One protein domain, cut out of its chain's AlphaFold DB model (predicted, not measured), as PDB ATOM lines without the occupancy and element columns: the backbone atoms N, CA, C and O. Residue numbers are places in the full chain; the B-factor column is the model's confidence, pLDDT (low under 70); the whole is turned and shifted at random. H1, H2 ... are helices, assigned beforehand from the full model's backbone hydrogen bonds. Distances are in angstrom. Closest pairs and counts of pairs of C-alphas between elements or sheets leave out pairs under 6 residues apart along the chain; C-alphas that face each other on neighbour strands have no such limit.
ATOM      1  N   TRP A 670      -3.935 105.069 -60.007       81.75
ATOM      2  CA  TRP A 670      -3.685 106.511 -60.015       81.75
ATOM      3  C   TRP A 670      -4.159 107.186 -61.305       81.75
ATOM      4  O   TRP A 670      -4.850 108.207 -61.252       81.75
ATOM      5  N   ASP A 671      -3.823 106.614 -62.463       79.75
ATOM      6  CA  ASP A 671      -4.091 107.250 -63.750       79.75
ATOM      7  C   ASP A 671      -5.580 107.277 -64.110       79.75
ATOM      8  O   ASP A 671      -6.060 108.278 -64.656       79.75
ATOM      9  N   ASN A 672      -6.313 106.230 -63.725       74.00
ATOM     10  CA  ASN A 672      -7.740 106.069 -64.007       74.00
ATOM     11  C   ASN A 672      -8.668 106.680 -62.937       74.00
ATOM     12  O   ASN A 672      -9.875 106.746 -63.147       74.00
ATOM     13  N   ASN A 673      -8.147 107.171 -61.802       70.62
ATOM     14  CA  ASN A 673      -8.962 107.769 -60.734       70.62
ATOM     15  C   ASN A 673      -8.662 109.272 -60.543       70.62
ATOM     16  O   ASN A 673      -7.997 109.648 -59.574       70.62
ATOM     17  N   PRO A 674      -9.191 110.184 -61.388       87.12
ATOM     18  CA  PRO A 674      -8.964 111.626 -61.235       87.12
ATOM     19  C   PRO A 674      -9.358 112.154 -59.844       87.12
ATOM     20  O   PRO A 674      -8.591 112.898 -59.240       87.12
ATOM     21  N   GLN A 675     -10.464 111.670 -59.265       81.62
ATOM     22  CA  GLN A 675     -10.878 112.050 -57.907       81.62
ATOM     23  C   GLN A 675      -9.865 111.656 -56.816       81.62
ATOM     24  O   GLN A 675      -9.816 112.293 -55.764       81.62
ATOM     25  N   LEU A 676      -9.094 110.581 -57.019       75.62
ATOM     26  CA  LEU A 676      -8.027 110.157 -56.109       75.62
ATOM     27  C   LEU A 676      -6.818 111.088 -56.242       75.62
ATOM     28  O   LEU A 676      -6.254 111.495 -55.225       75.62
ATOM     29  N   ARG A 677      -6.485 111.488 -57.477       91.62
ATOM     30  CA  ARG A 677      -5.450 112.493 -57.751       91.62
ATOM     31  C   ARG A 677      -5.781 113.821 -57.078       91.62
ATOM     32  O   ARG A 677      -4.952 114.330 -56.330       91.62
ATOM     33  N   ASP A 678      -7.003 114.326 -57.237       89.50
ATOM     34  CA  ASP A 678      -7.454 115.576 -56.608       89.50
ATOM     35  C   ASP A 678      -7.358 115.520 -55.073       89.50
ATOM     36  O   ASP A 678      -6.769 116.405 -54.444       89.50
ATOM     37  N   LYS A 679      -7.857 114.435 -54.457       89.31
ATOM     38  CA  LYS A 679      -7.782 114.200 -52.999       89.31
ATOM     39  C   LYS A 679      -6.344 114.144 -52.469       89.31
ATOM     40  O   LYS A 679      -6.127 114.433 -51.293       89.31
ATOM     41  N   LEU A 680      -5.373 113.796 -53.312       91.56
ATOM     42  CA  LEU A 680      -3.951 113.675 -52.972       91.56
ATOM     43  C   LEU A 680      -3.088 114.774 -53.622       91.56
ATOM     44  O   LEU A 680      -1.884 114.606 -53.798       91.56
ATOM     45  N   SER A 681      -3.690 115.932 -53.942       95.12
ATOM     46  CA  SER A 681      -3.001 117.117 -54.494       95.12
ATOM     47  C   SER A 681      -2.187 116.839 -55.771       95.12
ATOM     48  O   SER A 681      -1.152 117.461 -56.005       95.12
ATOM     49  N   ASN A 682      -2.650 115.882 -56.577       92.50
ATOM     50  CA  ASN A 682      -2.016 115.360 -57.787       92.50
ATOM     51  C   ASN A 682      -0.555 114.886 -57.586       92.50
ATOM     52  O   ASN A 682       0.275 114.990 -58.487       92.50
ATOM     53  N   ASN A 683      -0.234 114.371 -56.392       96.31
ATOM     54  CA  ASN A 683       1.086 113.858 -56.030       96.31
ATOM     55  C   ASN A 683       1.107 112.314 -55.965       96.31
ATOM     56  O   ASN A 683       0.643 111.719 -54.989       96.31
ATOM     57  N   TYR A 684       1.687 111.681 -56.992       93.69
ATOM     58  CA  TYR A 684       1.779 110.220 -57.098       93.69
ATOM     59  C   TYR A 684       2.615 109.577 -55.980       93.69
ATOM     60  O   TYR A 684       2.205 108.560 -55.438       93.69
ATOM     61  N   GLU A 685       3.723 110.192 -55.555       96.62
ATOM     62  CA  GLU A 685       4.588 109.660 -54.484       96.62
ATOM     63  C   GLU A 685       3.833 109.524 -53.148       96.62
ATOM     64  O   GLU A 685       3.996 108.552 -52.409       96.62
ATOM     65  N   VAL A 686       2.955 110.489 -52.849       93.31
ATOM     66  CA  VAL A 686       2.096 110.468 -51.651       93.31
ATOM     67  C   VAL A 686       1.041 109.363 -51.744       93.31
ATOM     68  O   VAL A 686       0.723 108.736 -50.733       93.31
ATOM     69  N   TYR A 687       0.523 109.095 -52.944       92.69
ATOM     70  CA  TYR A 687      -0.359 107.956 -53.182       92.69
ATOM     71  C   TYR A 687       0.385 106.619 -53.061       92.69
ATOM     72  O   TYR A 687      -0.044 105.773 -52.282       92.69
ATOM     73  N   LEU A 688       1.511 106.445 -53.756       91.50
ATOM     74  CA  LEU A 688       2.290 105.205 -53.796       91.50
ATOM     75  C   LEU A 688       2.809 104.820 -52.401       91.50
ATOM     76  O   LEU A 688       2.678 103.672 -51.975       91.50
ATOM     77  N   SER A 689       3.298 105.797 -51.630       93.88
ATOM     78  CA  SER A 689       3.699 105.593 -50.233       93.88
ATOM     79  C   SER A 689       2.531 105.168 -49.333       93.88
ATOM     80  O   SER A 689       2.734 104.364 -48.421       93.88
ATOM     81  N   LYS A 690       1.307 105.663 -49.581       85.62
ATOM     82  CA  LYS A 690       0.111 105.186 -48.870       85.62
ATOM     83  C   LYS A 690      -0.271 103.776 -49.325       85.62
ATOM     84  O   LYS A 690      -0.517 102.927 -48.476       85.62
ATOM     85  N   PHE A 691      -0.277 103.527 -50.634       86.25
ATOM     86  CA  PHE A 691      -0.630 102.245 -51.233       86.25
ATOM     87  C   PHE A 691       0.213 101.103 -50.654       86.25
ATOM     88  O   PHE A 691      -0.345 100.140 -50.137       86.25
ATOM     89  N   TYR A 692       1.542 101.249 -50.624       92.19
ATOM     90  CA  TYR A 692       2.422 100.232 -50.040       92.19
ATOM     91  C   TYR A 692       2.250 100.038 -48.534       92.19
ATOM     92  O   TYR A 692       2.435  98.929 -48.041       92.19
ATOM     93  N   LYS A 693       1.884 101.089 -47.793       89.50
ATOM     94  CA  LYS A 693       1.599 100.978 -46.359       89.50
ATOM     95  C   LYS A 693       0.307 100.194 -46.105       89.50
ATOM     96  O   LYS A 693       0.265  99.363 -45.201       89.50
ATOM     97  N   ASP A 694      -0.730 100.470 -46.888       75.00
ATOM     98  CA  ASP A 694      -2.011  99.775 -46.792       75.00
ATOM     99  C   ASP A 694      -1.857  98.306 -47.259       75.00
ATOM    100  O   ASP A 694      -2.385  97.401 -46.619       75.00
ATOM    101  N   LEU A 695      -1.037  98.047 -48.289       75.12
ATOM    102  CA  LEU A 695      -0.679  96.701 -48.756       75.12
ATOM    103  C   LEU A 695       0.134  95.896 -47.725       75.12
ATOM    104  O   LEU A 695      -0.196  94.739 -47.467       75.12
ATOM    105  N   ASP A 696       1.173  96.482 -47.113       89.25
ATOM    106  CA  ASP A 696       1.942  95.803 -46.059       89.25
ATOM    107  C   ASP A 696       1.050  95.447 -44.868       89.25
ATOM    108  O   ASP A 696       1.141  94.336 -44.355       89.25
ATOM    109  N   HIS A 697       0.108  96.316 -44.484       80.12
ATOM    110  CA  HIS A 697      -0.851  95.990 -43.428       80.12
ATOM    111  C   HIS A 697      -1.640  94.703 -43.730       80.12
ATOM    112  O   HIS A 697      -1.696  93.824 -42.866       80.12
ATOM    113  N   VAL A 698      -2.188  94.566 -44.944       63.81
ATOM    114  CA  VAL A 698      -2.947  93.375 -45.373       63.81
ATOM    115  C   VAL A 698      -2.035  92.143 -45.487       63.81
ATOM    116  O   VAL A 698      -2.426  91.040 -45.106       63.81
ATOM    117  N   TYR A 699      -0.784  92.311 -45.924       82.00
ATOM    118  CA  TYR A 699       0.218  91.238 -45.953       82.00
ATOM    119  C   TYR A 699       0.593  90.727 -44.550       82.00
ATOM    120  O   TYR A 699       0.620  89.513 -44.325       82.00
ATOM    121  N   GLN A 700       0.841  91.624 -43.586       86.62
ATOM    122  CA  GLN A 700       1.116  91.241 -42.195       86.62
ATOM    123  C   GLN A 700      -0.107  90.581 -41.539       86.62
ATOM    124  O   GLN A 700       0.051  89.639 -40.759       86.62
ATOM    125  N   GLU A 701      -1.324  91.027 -41.865       71.50
ATOM    126  CA  GLU A 701      -2.570  90.408 -41.397       71.50
ATOM    127  C   GLU A 701      -2.735  88.989 -41.961       71.50
ATOM    128  O   GLU A 701      -2.872  88.042 -41.185       71.50
ATOM    129  N   ALA A 702      -2.585  88.796 -43.275       65.94
ATOM    130  CA  ALA A 702      -2.631  87.475 -43.905       65.94
ATOM    131  C   ALA A 702      -1.584  86.509 -43.312       65.94
ATOM    132  O   ALA A 702      -1.906  85.362 -42.983       65.94
ATOM    133  N   GLN A 703      -0.350  86.981 -43.082       83.75
ATOM    134  CA  GLN A 703       0.673  86.211 -42.368       83.75
ATOM    135  C   GLN A 703       0.299  85.884 -40.914       83.75
ATOM    136  O   GLN A 703       0.746  84.867 -40.384       83.75
ATOM    137  N   THR A 704      -0.448  86.753 -40.235       80.25
ATOM    138  CA  THR A 704      -0.860  86.545 -38.840       80.25
ATOM    139  C   THR A 704      -1.957  85.491 -38.769       80.25
ATOM    140  O   THR A 704      -1.797  84.513 -38.042       80.25
ATOM    141  N   ILE A 705      -2.973  85.586 -39.633       69.44
ATOM    142  CA  ILE A 705      -4.035  84.577 -39.770       69.44
ATOM    143  C   ILE A 705      -3.437  83.198 -40.110       69.44
ATOM    144  O   ILE A 705      -3.896  82.183 -39.593       69.44
ATOM    145  N   GLN A 706      -2.376  83.131 -40.926       77.75
ATOM    146  CA  GLN A 706      -1.658  81.875 -41.175       77.75
ATOM    147  C   GLN A 706      -1.003  81.310 -39.910       77.75
ATOM    148  O   GLN A 706      -1.172  80.130 -39.600       77.75
ATOM    149  N   LYS A 707      -0.263  82.138 -39.164       76.50
ATOM    150  CA  LYS A 707       0.391  81.721 -37.912       76.50
ATOM    151  C   LYS A 707      -0.650  81.235 -36.898       76.50
ATOM    152  O   LYS A 707      -0.440  80.202 -36.276       76.50
ATOM    153  N   GLU A 708      -1.797  81.902 -36.800       71.25
ATOM    154  CA  GLU A 708      -2.911  81.509 -35.930       71.25
ATOM    155  C   GLU A 708      -3.607  80.212 -36.387       71.25
ATOM    156  O   GLU A 708      -3.953  79.378 -35.549       71.25
ATOM    157  N   GLN A 709      -3.748  79.962 -37.693       61.81
ATOM    158  CA  GLN A 709      -4.261  78.681 -38.208       61.81
ATOM    159  C   GLN A 709      -3.289  77.509 -37.995       61.81
ATOM    160  O   GLN A 709      -3.727  76.374 -37.797       61.81
ATOM    161  N   VAL A 710      -1.975  77.759 -37.991       60.16
ATOM    162  CA  VAL A 710      -0.971  76.754 -37.600       60.16
ATOM    163  C   VAL A 710      -1.013  76.516 -36.088       60.16
ATOM    164  O   VAL A 710      -1.143  75.368 -35.662       60.16
ATOM    165  N   VAL A 711      -0.997  77.579 -35.278       48.78
ATOM    166  CA  VAL A 711      -1.046  77.489 -33.809       48.78
ATOM    167  C   VAL A 711      -2.320  76.794 -33.335       48.78
ATOM    168  O   VAL A 711      -2.227  75.880 -32.529       48.78
ATOM    169  N   THR A 712      -3.499  77.114 -33.873       50.88
ATOM    170  CA  THR A 712      -4.747  76.431 -33.474       50.88
ATOM    171  C   THR A 712      -4.769  74.945 -33.855       50.88
ATOM    172  O   THR A 712      -5.352  74.142 -33.124       50.88
ATOM    173  N   ARG A 713      -4.090  74.530 -34.937       48.00
ATOM    174  CA  ARG A 713      -3.863  73.100 -35.239       48.00
ATOM    175  C   ARG A 713      -2.915  72.448 -34.227       48.00
ATOM    176  O   ARG A 713      -3.201  71.340 -33.770       48.00
ATOM    177  N   GLU A 714      -1.835  73.121 -33.831       51.59
ATOM    178  CA  GLU A 714      -0.928  72.623 -32.788       51.59
ATOM    179  C   GLU A 714      -1.605  72.568 -31.408       51.59
ATOM    180  O   GLU A 714      -1.521  71.541 -30.738       51.59
TER     181      GLU A 714
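AT A GLANCE: This is residues 670 to 714 of the 819 residues of an uncharacterized protein of Gammaproteobacteria bacterium (UniProt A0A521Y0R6). One long helix, H2, makes the long axis of a rod, and at its first end a short helix, H1, with its loops forms a small foot set crosswise, an L shape. Residues 689 to 714 of H2 stick out free. The printed part has 45 residues with two named helices, H1 then H2, and no named strand; the class is all helix. It is extended, with a radius of gyration of the C-alphas of 16.3 A, and spans 49 by 16 by 13 A.

IN THESE COORDINATES: Start at Trp 670 and find C-alpha 674 at (-8.964, 111.626, -61.235), where H1, residues 674 to 679, begins. H2, residues 684 to 714, runs 44.9 A from C-alpha 684 at (1.779, 110.220, -57.098) to C-alpha 714 at (-0.928, 72.623, -32.788).

HOW THE PARTS SIT: Look at Arg 677 and Tyr 684: H1 and H2 are close but not clearly touching, and these closest C-alphas are 7.6 A apart. Their lines are about perpendicular, at 88 degrees. In H1 and H2 every O i to N i+4 pair is within hydrogen-bond range.

THE WHOLE: The C-alphas farthest apart, those of Ser 681 and Glu 714, are 49.5 A apart. The printed part has no cut, and the link from H1 to H2 is tight. Mean pLDDT of the printed part is 79.6; residues 698, 702, 705 and 709 to 714 are under 70.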